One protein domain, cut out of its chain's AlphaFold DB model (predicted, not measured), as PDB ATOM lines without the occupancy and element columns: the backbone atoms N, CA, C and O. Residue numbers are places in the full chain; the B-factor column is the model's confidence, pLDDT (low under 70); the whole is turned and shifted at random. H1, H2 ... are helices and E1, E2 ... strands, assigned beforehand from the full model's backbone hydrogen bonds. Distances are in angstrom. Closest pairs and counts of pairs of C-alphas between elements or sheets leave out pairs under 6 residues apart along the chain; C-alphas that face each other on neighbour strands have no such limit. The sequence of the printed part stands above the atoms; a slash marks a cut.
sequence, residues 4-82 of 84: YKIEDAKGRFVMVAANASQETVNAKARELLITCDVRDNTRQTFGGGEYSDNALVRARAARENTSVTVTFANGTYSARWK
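This is residues 4 to 82 of the 84 residues of an uncharacterized protein of fungal sp. No.14919 (UniProt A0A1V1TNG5). A small, strongly twisted sheet of four strands, made of two hairpins side by side, curls round one long helix, H1. A second, shorter helix, H2, packs across the far part of H1, away from the sheet, and the loop of residues 43 to 50 sticks out. The printed part has 79 residues with two named helices and four named strands, in the order E1 E2 H1 H2 E3 E4. The sheet runs E2 E1 E4 E3 and is mixed; the class is mixed, helices and strands. The whole is compact, with a radius of gyration of the C-alphas of 12.8 A and spans of 35 by 27 by 19 A.

Begin with the inner strands E1, residues 4 to 7, and E4, residues 76 to 81: they are parallel neighbours at 33 degrees, with N 7 and O 77 2.8 A apart. E2, residues 13 to 17, is an edge strand and makes an antiparallel hairpin with E1, where N 6 and O 14 are 2.8 A apart. At the other edge E3, residues 68 to 73, makes an antiparallel hairpin with E4; look for N 71 and O 78, 3.0 A apart. H1, residues 22 to 41, is on one face of this sheet, giving two layers, a sheet and a helix on one face of it. Its closest C-alphas to E4 are those of Ala 29 and Ala 79, 5.5 A apart. H2, residues 53 to 62, is not on the sheet. It touches residues 34 to 38 of H1 alone, closest at the C-alphas of Ile 34 and Ala 59, 6.2 A apart. Their lines stand at a steep tilt of 69 degrees, only just short of about perpendicular, and they run opposite ways. E2, H1 with H2, and E3 make a split strand-helix-strand unit, two strands of one sheet that are not neighbours, joined through helices, with E1 and E4 between them in the sheet; its crossover is right-handed. In H1 and H2 every O i to N i+4 pair is within hydrogen-bond range.

Find C-alpha 4 at (33.509, -22.371, -45.648), where E1 begins. H1 runs 28.4 A from C-alpha 22 at (32.419, -29.676, -54.790) to C-alpha 41. H2 is 14.1 A long, E1 9.7 A, E2 13.5 A and E3 16.2 A. E4 runs 16.7 A and ends at C-alpha 81, (19.400, -35.574, -46.804).

The C-alphas farthest apart are those of Asn 19 and Gln 44, at 37.8 A. The printed part has no cut. The link from H1 to H2, 11 residues, is long; the other links are tight. Look there for low confidence: residues 43 to 51 have pLDDT under 70, while the mean of the printed part is 85.7.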
ATOM      1  N   TYR A   4      34.962 -22.436 -45.624       94.00
ATOM      2  CA  TYR A   4      33.509 -22.371 -45.648       94.00
ATOM      3  C   TYR A   4      32.931 -23.248 -44.544       94.00
ATOM      4  O   TYR A   4      33.462 -24.318 -44.227       94.00
ATOM      5  N   LYS A   5      31.817 -22.792 -43.972       95.62
ATOM      6  CA  LYS A   5      31.026 -23.565 -43.016       95.62
ATOM      7  C   LYS A   5      30.087 -24.491 -43.785       95.62
ATOM      8  O   LYS A   5      29.417 -24.027 -44.701       95.62
ATOM      9  N   ILE A   6      30.016 -25.764 -43.408       96.19
ATOM     10  CA  ILE A   6      28.969 -26.699 -43.837       96.19
ATOM     11  C   ILE A   6      28.100 -26.988 -42.619       96.19
ATOM     12  O   ILE A   6      28.620 -27.486 -41.628       96.19
ATOM     13  N   GLU A   7      26.811 -26.681 -42.683       95.94
ATOM     14  CA  GLU A   7      25.875 -26.763 -41.562       95.94
ATOM     15  C   GLU A   7      24.690 -27.686 -41.876       95.94
ATOM     16  O   GLU A   7      24.187 -27.704 -43.001       95.94
ATOM     17  N   ASP A   8      24.244 -28.466 -40.892       94.38
ATOM     18  CA  ASP A   8      23.044 -29.297 -40.981       94.38
ATOM     19  C   ASP A   8      21.767 -28.515 -40.610       94.38
ATOM     20  O   ASP A   8      21.802 -27.370 -40.167       94.38
ATOM     21  N   ALA A   9      20.598 -29.147 -40.733       89.62
ATOM     22  CA  ALA A   9      19.321 -28.507 -40.397       89.62
ATOM     23  C   ALA A   9      19.147 -28.137 -38.905       89.62
ATOM     24  O   ALA A   9      18.200 -27.427 -38.573       89.62
ATOM     25  N   LYS A  10      20.016 -28.621 -38.006       88.75
ATOM     26  CA  LYS A  10      19.975 -28.353 -36.559       88.75
ATOM     27  C   LYS A  10      21.084 -27.392 -36.101       88.75
ATOM     28  O   LYS A  10      21.274 -27.239 -34.896       88.75
ATOM     29  N   GLY A  11      21.813 -26.759 -37.025       89.75
ATOM     30  CA  GLY A  11      22.878 -25.800 -36.714       89.75
ATOM     31  C   GLY A  11      24.226 -26.431 -36.331       89.75
ATOM     32  O   GLY A  11      25.123 -25.738 -35.856       89.75
ATOM     33  N   ARG A  12      24.394 -27.749 -36.502       91.31
ATOM     34  CA  ARG A  12      25.674 -28.450 -36.318       91.31
ATOM     35  C   ARG A  12      26.513 -28.258 -37.571       91.31
ATOM     36  O   ARG A  12      25.984 -28.369 -38.672       91.31
ATOM     37  N   PHE A  13      27.813 -28.015 -37.419       94.00
ATOM     38  CA  PHE A  13      28.650 -27.661 -38.561       94.00
ATOM     39  C   PHE A  13      30.033 -28.312 -38.564       94.00
ATOM     40  O   PHE A  13      30.575 -28.688 -37.526       94.00
ATOM     41  N   VAL A  14      30.611 -28.392 -39.762       94.19
ATOM     42  CA  VAL A  14      32.024 -28.696 -40.013       94.19
ATOM     43  C   VAL A  14      32.626 -27.638 -40.931       94.19
ATOM     44  O   VAL A  14      31.922 -26.984 -41.700       94.19
ATOM     45  N   MET A  15      33.946 -27.483 -40.867       94.81
ATOM     46  CA  MET A  15      34.683 -26.562 -41.730       94.81
ATOM     47  C   MET A  15      35.304 -27.308 -42.915       94.81
ATOM     48  O   MET A  15      35.802 -28.436 -42.793       94.81
ATOM     49  N   VAL A  16      35.293 -26.657 -44.074       95.00
ATOM     50  CA  VAL A  16      35.967 -27.111 -45.293       95.00
ATOM     51  C   VAL A  16      36.833 -25.984 -45.845       95.00
ATOM     52  O   VAL A  16      36.493 -24.810 -45.711       95.00
ATOM     53  N   ALA A  17      37.975 -26.320 -46.438       93.81
ATOM     54  CA  ALA A  17      38.833 -25.323 -47.065       93.81
ATOM     55  C   ALA A  17      38.088 -24.622 -48.214       93.81
ATOM     56  O   ALA A  17      37.364 -25.269 -48.969       93.81
ATOM     57  N   ALA A  18      38.264 -23.307 -48.363       90.31
ATOM     58  CA  ALA A  18      37.540 -22.536 -49.378       90.31
ATOM     59  C   ALA A  18      37.923 -22.893 -50.827       90.31
ATOM     60  O   ALA A  18      37.205 -22.546 -51.757       90.31
ATOM     61  N   ASN A  19      39.046 -23.588 -51.019       92.44
ATOM     62  CA  ASN A  19      39.511 -24.113 -52.303       92.44
ATOM     63  C   ASN A  19      39.160 -25.598 -52.519       92.44
ATOM     64  O   ASN A  19      39.669 -26.206 -53.458       92.44
ATOM     65  N   ALA A  20      38.359 -26.208 -51.642       93.38
ATOM     66  CA  ALA A  20      37.953 -27.599 -51.796       93.38
ATOM     67  C   ALA A  20      37.038 -27.786 -53.016       93.38
ATOM     68  O   ALA A  20      36.226 -26.921 -53.343       93.38
ATOM     69  N   SER A  21      37.142 -28.946 -53.666       94.44
ATOM     70  CA  SER A  21      36.237 -29.318 -54.753       94.44
ATOM     71  C   SER A  21      34.808 -29.525 -54.242       94.44
ATOM     72  O   SER A  21      34.595 -29.882 -53.080       94.44
ATOM     73  N   GLN A  22      33.817 -29.384 -55.128       91.00
ATOM     74  CA  GLN A  22      32.419 -29.676 -54.790       91.00
ATOM     75  C   GLN A  22      32.237 -31.122 -54.293       91.00
ATOM     76  O   GLN A  22      31.432 -31.369 -53.399       91.00
ATOM     77  N   GLU A  23      33.018 -32.069 -54.817       92.81
ATOM     78  CA  GLU A  23      33.043 -33.457 -54.342       92.81
ATOM     79  C   GLU A  23      33.478 -33.548 -52.872       92.81
ATOM     80  O   GLU A  23      32.803 -34.186 -52.067       92.81
ATOM     81  N   THR A  24      34.538 -32.829 -52.493       94.38
ATOM     82  CA  THR A  24      35.010 -32.769 -51.100       94.38
ATOM     83  C   THR A  24      33.962 -32.144 -50.179       94.38
ATOM     84  O   THR A  24      33.740 -32.626 -49.066       94.38
ATOM     85  N   VAL A  25      33.295 -31.079 -50.636       94.25
ATOM     86  CA  VAL A  25      32.207 -30.433 -49.886       94.25
ATOM     87  C   VAL A  25      31.049 -31.410 -49.680       94.25
ATOM     88  O   VAL A  25      30.568 -31.554 -48.557       94.25
ATOM     89  N   ASN A  26      30.638 -32.128 -50.726       93.00
ATOM     90  CA  ASN A  26      29.561 -33.115 -50.654       93.00
ATOM     91  C   ASN A  26      29.921 -34.296 -49.741       93.00
ATOM     92  O   ASN A  26      29.081 -34.731 -48.952       93.00
ATOM     93  N   ALA A  27      31.163 -34.786 -49.797       92.88
ATOM     94  CA  ALA A  27      31.652 -35.839 -48.913       92.88
ATOM     95  C   ALA A  27      31.586 -35.399 -47.442       92.88
ATOM     96  O   ALA A  27      30.960 -36.076 -46.628       92.88
ATOM     97  N   LYS A  28      32.117 -34.213 -47.114       94.19
ATOM     98  CA  LYS A  28      32.052 -33.650 -45.754       94.19
ATOM     99  C   LYS A  28      30.623 -33.380 -45.286       94.19
ATOM    100  O   LYS A  28      30.305 -33.635 -44.129       94.19
ATOM    101  N   ALA A  29      29.760 -32.884 -46.169       94.19
ATOM    102  CA  ALA A  29      28.342 -32.686 -45.884       94.19
ATOM    103  C   ALA A  29      27.649 -34.010 -45.532       94.19
ATOM    104  O   ALA A  29      26.898 -34.080 -44.561       94.19
ATOM    105  N   ARG A  30      27.937 -35.078 -46.280       92.88
ATOM    106  CA  ARG A  30      27.413 -36.419 -46.006       92.88
ATOM    107  C   ARG A  30      27.920 -36.971 -44.682       92.88
ATOM    108  O   ARG A  30      27.123 -37.488 -43.905       92.88
ATOM    109  N   GLU A  31      29.214 -36.847 -44.405       91.06
ATOM    110  CA  GLU A  31      29.784 -37.287 -43.131       91.06
ATOM    111  C   GLU A  31      29.165 -36.543 -41.949       91.06
ATOM    112  O   GLU A  31      28.726 -37.191 -41.000       91.06
ATOM    113  N   LEU A  32      29.026 -35.212 -42.045       92.62
ATOM    114  CA  LEU A  32      28.324 -34.403 -41.047       92.62
ATOM    115  C   LEU A  32      26.927 -34.970 -40.776       92.62
ATOM    116  O   LEU A  32      26.594 -35.221 -39.620       92.62
ATOM    117  N   LEU A  33      26.126 -35.201 -41.819       92.25
ATOM    118  CA  LEU A  33      24.760 -35.706 -41.673       92.25
ATOM    119  C   LEU A  33      24.700 -37.112 -41.058       92.25
ATOM    120  O   LEU A  33      23.840 -37.365 -40.221       92.25
ATOM    121  N   ILE A  34      25.625 -38.010 -41.405       90.94
ATOM    122  CA  ILE A  34      25.699 -39.360 -40.819       90.94
ATOM    123  C   ILE A  34      26.029 -39.286 -39.332       90.94
ATOM    124  O   ILE A  34      25.340 -39.890 -38.512       90.94
ATOM    125  N   THR A  35      27.061 -38.527 -38.968       87.75
ATOM    126  CA  THR A  35      27.444 -38.328 -37.566       87.75
ATOM    127  C   THR A  35      26.294 -37.715 -36.771       87.75
ATOM    128  O   THR A  35      26.019 -38.112 -35.640       87.75
ATOM    129  N   CYS A  36      25.590 -36.769 -37.381       88.06
ATOM    130  CA  CYS A  36      24.420 -36.117 -36.823       88.06
ATOM    131  C   CYS A  36      23.247 -37.082 -36.587       88.06
ATOM    132  O   CYS A  36      22.668 -37.062 -35.499       88.06
ATOM    133  N   ASP A  37      22.936 -37.940 -37.559       87.00
ATOM    134  CA  ASP A  37      21.915 -38.986 -37.445       87.00
ATOM    135  C   ASP A  37      22.278 -39.985 -36.345       87.00
ATOM    136  O   ASP A  37      21.439 -40.302 -35.503       87.00
ATOM    137  N   VAL A  38      23.527 -40.463 -36.313       85.88
ATOM    138  CA  VAL A  38      23.997 -41.377 -35.262       85.88
ATOM    139  C   VAL A  38      23.824 -40.722 -33.899       85.88
ATOM    140  O   VAL A  38      23.148 -41.288 -33.049       85.88
ATOM    141  N   ARG A  39      24.316 -39.490 -33.724       82.75
ATOM    142  CA  ARG A  39      24.156 -38.721 -32.483       82.75
ATOM    143  C   ARG A  39      22.701 -38.608 -32.040       82.75
ATOM    144  O   ARG A  39      22.418 -38.710 -30.850       82.75
ATOM    145  N   ASP A  40      21.793 -38.345 -32.976       83.50
ATOM    146  CA  ASP A  40      20.368 -38.198 -32.688       83.50
ATOM    147  C   ASP A  40      19.693 -39.530 -32.324       83.50
ATOM    148  O   ASP A  40      18.800 -39.540 -31.478       83.50
ATOM    149  N   ASN A  41      20.138 -40.648 -32.900       79.44
ATOM    150  CA  ASN A  41      19.643 -41.983 -32.556       79.44
ATOM    151  C   ASN A  41      20.259 -42.526 -31.254       79.44
ATOM    152  O   ASN A  41      19.620 -43.300 -30.547       79.44
ATOM    153  N   THR A  42      21.473 -42.101 -30.896       72.81
ATOM    154  CA  THR A  42      22.206 -42.564 -29.705       72.81
ATOM    155  C   THR A  42      22.132 -41.582 -28.531       72.81
ATOM    156  O   THR A  42      23.001 -41.600 -27.662       72.81
ATOM    157  N   ARG A  43      21.107 -40.714 -28.474       64.06
ATOM    158  CA  ARG A  43      20.940 -39.607 -27.497       64.06
ATOM    159  C   ARG A  43      21.033 -39.977 -26.003       64.06
ATOM    160  O   ARG A  43      20.929 -39.076 -25.178       64.06
ATOM    161  N   GLN A  44      21.225 -41.243 -25.635       53.69
ATOM    162  CA  GLN A  44      21.364 -41.700 -24.247       53.69
ATOM    163  C   GLN A  44      22.811 -41.743 -23.717       53.69
ATOM    164  O   GLN A  44      22.995 -41.823 -22.508       53.69
ATOM    165  N   THR A  45      23.843 -41.628 -24.559       50.97
ATOM    166  CA  THR A  45      25.254 -41.611 -24.116       50.97
ATOM    167  C   THR A  45      25.873 -40.235 -24.364       50.97
ATOM    168  O   THR A  45      26.553 -40.011 -25.364       50.97
ATOM    169  N   PHE A  46      25.575 -39.266 -23.497       43.97
ATOM    170  CA  PHE A  46      26.085 -37.897 -23.623       43.97
ATOM    171  C   PHE A  46      27.379 -37.700 -22.833       43.97
ATOM    172  O   PHE A  46      27.384 -37.795 -21.610       43.97
ATOM    173  N   GLY A  47      28.452 -37.342 -23.540       42.62
ATOM    174  CA  GLY A  47      29.692 -36.869 -22.924       42.62
ATOM    175  C   GLY A  47      30.907 -36.971 -23.838       42.62
ATOM    176  O   GLY A  47      31.874 -37.615 -23.471       42.62
ATOM    177  N   GLY A  48      30.851 -36.403 -25.048       47.94
ATOM    178  CA  GLY A  48      32.047 -36.236 -25.893       47.94
ATOM    179  C   GLY A  48      32.763 -37.517 -26.346       47.94
ATOM    180  O   GLY A  48      33.893 -37.424 -26.811       47.94
ATOM    181  N   GLY A  49      32.138 -38.690 -26.214       52.28
ATOM    182  CA  GLY A  49      32.711 -39.955 -26.666       52.28
ATOM    183  C   GLY A  49      32.630 -40.107 -28.181       52.28
ATOM    184  O   GLY A  49      31.610 -39.773 -28.791       52.28
ATOM    185  N   GLU A  50      33.705 -40.624 -28.772       57.59
ATOM    186  CA  GLU A  50      33.721 -41.125 -30.145       57.59
ATOM    187  C   GLU A  50      32.530 -42.075 -30.348       57.59
ATOM    188  O   GLU A  50      32.302 -43.002 -29.566       57.59
ATOM    189  N   TYR A  51      31.707 -41.806 -31.365       68.12
ATOM    190  CA  TYR A  51      30.629 -42.720 -31.742       68.12
ATOM    191  C   TYR A  51      31.257 -44.066 -32.088       68.12
ATOM    192  O   TYR A  51      32.255 -44.084 -32.804       68.12
ATOM    193  N   SER A  52      30.682 -45.180 -31.619       71.69
ATOM    194  CA  SER A  52      31.261 -46.486 -31.942       71.69
ATOM    195  C   SER A  52      31.381 -46.636 -33.459       71.69
ATOM    196  O   SER A  52      30.427 -46.342 -34.191       71.69
ATOM    197  N   ASP A  53      32.538 -47.098 -33.937       77.19
ATOM    198  CA  ASP A  53      32.776 -47.328 -35.366       77.19
ATOM    199  C   ASP A  53      31.650 -48.162 -35.979       77.19
ATOM    200  O   ASP A  53      31.154 -47.858 -37.061       77.19
ATOM    201  N   ASN A  54      31.132 -49.138 -35.230       82.56
ATOM    202  CA  ASN A  54      29.992 -49.948 -35.644       82.56
ATOM    203  C   ASN A  54      28.713 -49.130 -35.898       82.56
ATOM    204  O   ASN A  54      27.976 -49.445 -36.833       82.56
ATOM    205  N   ALA A  55      28.411 -48.104 -35.097       83.25
ATOM    206  CA  ALA A  55      27.240 -47.251 -35.313       83.25
ATOM    207  C   ALA A  55      27.406 -46.377 -36.564       83.25
ATOM    208  O   ALA A  55      26.476 -46.267 -37.367       83.25
ATOM    209  N   LEU A  56      28.603 -45.818 -36.768       84.38
ATOM    210  CA  LEU A  56      28.929 -45.061 -37.976       84.38
ATOM    211  C   LEU A  56      28.889 -45.948 -39.224       84.38
ATOM    212  O   LEU A  56      28.317 -45.541 -40.230       84.38
ATOM    213  N   VAL A  57      29.423 -47.170 -39.159       85.88
ATOM    214  CA  VAL A  57      29.374 -48.155 -40.252       85.88
ATOM    215  C   VAL A  57      27.930 -48.514 -40.595       85.88
ATOM    216  O   VAL A  57      27.552 -48.464 -41.765       85.88
ATOM    217  N   ARG A  58      27.085 -48.800 -39.596       86.50
ATOM    218  CA  ARG A  58      25.657 -49.088 -39.821       86.50
ATOM    219  C   ARG A  58      24.925 -47.908 -40.453       86.50
ATOM    220  O   ARG A  58      24.150 -48.107 -41.383       86.50
ATOM    221  N   ALA A  59      25.179 -46.688 -39.987       87.12
ATOM    222  CA  ALA A  59      24.557 -45.495 -40.554       87.12
ATOM    223  C   ALA A  59      25.062 -45.195 -41.975       87.12
ATOM    224  O   ALA A  59      24.264 -44.826 -42.835       87.12
ATOM    225  N   ARG A  60      26.356 -45.410 -42.255       87.69
ATOM    226  CA  ARG A  60      26.930 -45.326 -43.608       87.69
ATOM    227  C   ARG A  60      26.247 -46.315 -44.550       87.69
ATOM    228  O   ARG A  60      25.804 -45.891 -45.611       87.69
ATOM    229  N   ALA A  61      26.097 -47.573 -44.133       87.62
ATOM    230  CA  ALA A  61      25.397 -48.599 -44.905       87.62
ATOM    231  C   ALA A  61      23.921 -48.227 -45.141       87.62
ATOM    232  O   ALA A  61      23.437 -48.267 -46.268       87.62
ATOM    233  N   ALA A  62      23.216 -47.762 -44.106       86.75
ATOM    234  CA  ALA A  62      21.827 -47.313 -44.230       86.75
ATOM    235  C   ALA A  62      21.662 -46.103 -45.173       86.75
ATOM    236  O   ALA A  62      20.607 -45.925 -45.779       86.75
ATOM    237  N   ARG A  63      22.701 -45.270 -45.307       86.75
ATOM    238  CA  ARG A  63      22.729 -44.055 -46.137       86.75
ATOM    239  C   ARG A  63      23.568 -44.211 -47.403       86.75
ATOM    240  O   ARG A  63      23.940 -43.205 -48.010       86.75
ATOM    241  N   GLU A  64      23.892 -45.435 -47.818       83.88
ATOM    242  CA  GLU A  64      24.743 -45.674 -48.990       83.88
ATOM    243  C   GLU A  64      24.137 -45.068 -50.260       83.88
ATOM    244  O   GLU A  64      24.819 -44.374 -51.009       83.88
ATOM    245  N   ASN A  65      22.820 -45.217 -50.403       80.31
ATOM    246  CA  ASN A  65      22.047 -44.753 -51.553       80.31
ATOM    247  C   ASN A  65      21.346 -43.403 -51.324       80.31
ATOM    248  O   ASN A  65      20.627 -42.915 -52.196       80.31
ATOM    249  N   THR A  66      21.509 -42.784 -50.150       86.00
ATOM    250  CA  THR A  66      20.874 -41.491 -49.869       86.00
ATOM    251  C   THR A  66      21.739 -40.360 -50.409       86.00
ATOM    252  O   THR A  66      22.854 -40.128 -49.945       86.00
ATOM    253  N   SER A  67      21.201 -39.618 -51.377       88.06
ATOM    254  CA  SER A  67      21.841 -38.399 -51.870       88.06
ATOM    255  C   SER A  67      21.801 -37.285 -50.821       88.06
ATOM    256  O   SER A  67      20.876 -37.200 -50.011       88.06
ATOM    257  N   VAL A  68      22.786 -36.392 -50.867       91.44
ATOM    258  CA  VAL A  68      22.827 -35.177 -50.046       91.44
ATOM    259  C   VAL A  68      22.589 -33.974 -50.943       91.44
ATOM    260  O   VAL A  68      23.199 -33.848 -52.002       91.44
ATOM    261  N   THR A  69      21.707 -33.083 -50.510       93.75
ATOM    262  CA  THR A  69      21.543 -31.762 -51.109       93.75
ATOM    263  C   THR A  69      22.421 -30.782 -50.348       93.75
ATOM    264  O   THR A  69      22.304 -30.659 -49.126       93.75
ATOM    265  N   VAL A  70      23.291 -30.085 -51.078       94.00
ATOM    266  CA  VAL A  70      24.137 -29.021 -50.541       94.00
ATOM    267  C   VAL A  70      23.799 -27.716 -51.254       94.00
ATOM    268  O   VAL A  70      23.838 -27.652 -52.481       94.00
ATOM    269  N   THR A  71      23.469 -26.674 -50.498       94.44
ATOM    270  CA  THR A  71      23.151 -25.341 -51.034       94.44
ATOM    271  C   THR A  71      24.106 -24.314 -50.448       94.44
ATOM    272  O   THR A  71      24.301 -24.298 -49.239       94.44
ATOM    273  N   PHE A  72      24.699 -23.458 -51.281       93.81
ATOM    274  CA  PHE A  72      25.609 -22.406 -50.829       93.81
ATOM    275  C   PHE A  72      24.909 -21.047 -50.817       93.81
ATOM    276  O   PHE A  72      24.409 -20.604 -51.847       93.81
ATOM    277  N   ALA A  73      24.888 -20.385 -49.662       92.81
ATOM    278  CA  ALA A  73      24.358 -19.034 -49.508       92.81
ATOM    279  C   ALA A  73      25.130 -18.285 -48.415       92.81
ATOM    280  O   ALA A  73      25.457 -18.860 -47.378       92.81
ATOM    281  N   ASN A  74      25.418 -16.998 -48.635       88.81
ATOM    282  CA  ASN A  74      26.055 -16.114 -47.645       88.81
ATOM    283  C   ASN A  74      27.329 -16.704 -46.998       88.81
ATOM    284  O   ASN A  74      27.530 -16.601 -45.790       88.81
ATOM    285  N   GLY A  75      28.178 -17.381 -47.782       88.06
ATOM    286  CA  GLY A  75      29.422 -17.981 -47.280       88.06
ATOM    287  C   GLY A  75      29.251 -19.283 -46.482       88.06
ATOM    288  O   GLY A  75      30.222 -19.775 -45.909       88.06
ATOM    289  N   THR A  76      28.044 -19.853 -46.439       93.50
ATOM    290  CA  THR A  76      27.731 -21.104 -45.735       93.50
ATOM    291  C   THR A  76      27.094 -22.118 -46.684       93.50
ATOM    292  O   THR A  76      26.163 -21.807 -47.425       93.50
ATOM    293  N   TYR A  77      27.569 -23.358 -46.632       95.81
ATOM    294  CA  TYR A  77      26.908 -24.517 -47.214       95.81
ATOM    295  C   TYR A  77      25.888 -25.086 -46.227       95.81
ATOM    296  O   TYR A  77      26.217 -25.373 -45.082       95.81
ATOM    297  N   SER A  78      24.656 -25.288 -46.674       95.56
ATOM    298  CA  SER A  78      23.618 -26.012 -45.940       95.56
ATOM    299  C   SER A  78      23.501 -27.426 -46.494       95.56
ATOM    300  O   SER A  78      23.277 -27.586 -47.693       95.56
ATOM    301  N   ALA A  79      23.643 -28.437 -45.641       95.12
ATOM    302  CA  ALA A  79      23.581 -29.853 -45.986       95.12
ATOM    303  C   ALA A  79      22.287 -30.491 -45.466       95.12
ATOM    304  O   ALA A  79      21.930 -30.339 -44.295       95.12
ATOM    305  N   ARG A  80      21.585 -31.234 -46.327       93.56
ATOM    306  CA  ARG A  80      20.388 -32.008 -45.957       93.56
ATOM    307  C   ARG A  80      20.346 -33.335 -46.703       93.56
ATOM    308  O   ARG A  80      20.788 -33.419 -47.848       93.56
ATOM    309  N   TRP A  81      19.769 -34.359 -46.081       91.12
ATOM    310  CA  TRP A  81      19.400 -35.574 -46.804       91.12
ATOM    311  C   TRP A  81      18.380 -35.224 -47.886       91.12
ATOM    312  O   TRP A  81      17.403 -34.524 -47.613       91.12
ATOM    313  N   LYS A  82      18.603 -35.705 -49.109       87.19
ATOM    314  CA  LYS A  82      17.615 -35.601 -50.177       87.19
ATOM    315  C   LYS A  82      16.476 -36.558 -49.827       87.19
ATOM    316  O   LYS A  82      16.681 -37.770 -49.842       87.19
TER     317      LYS A  82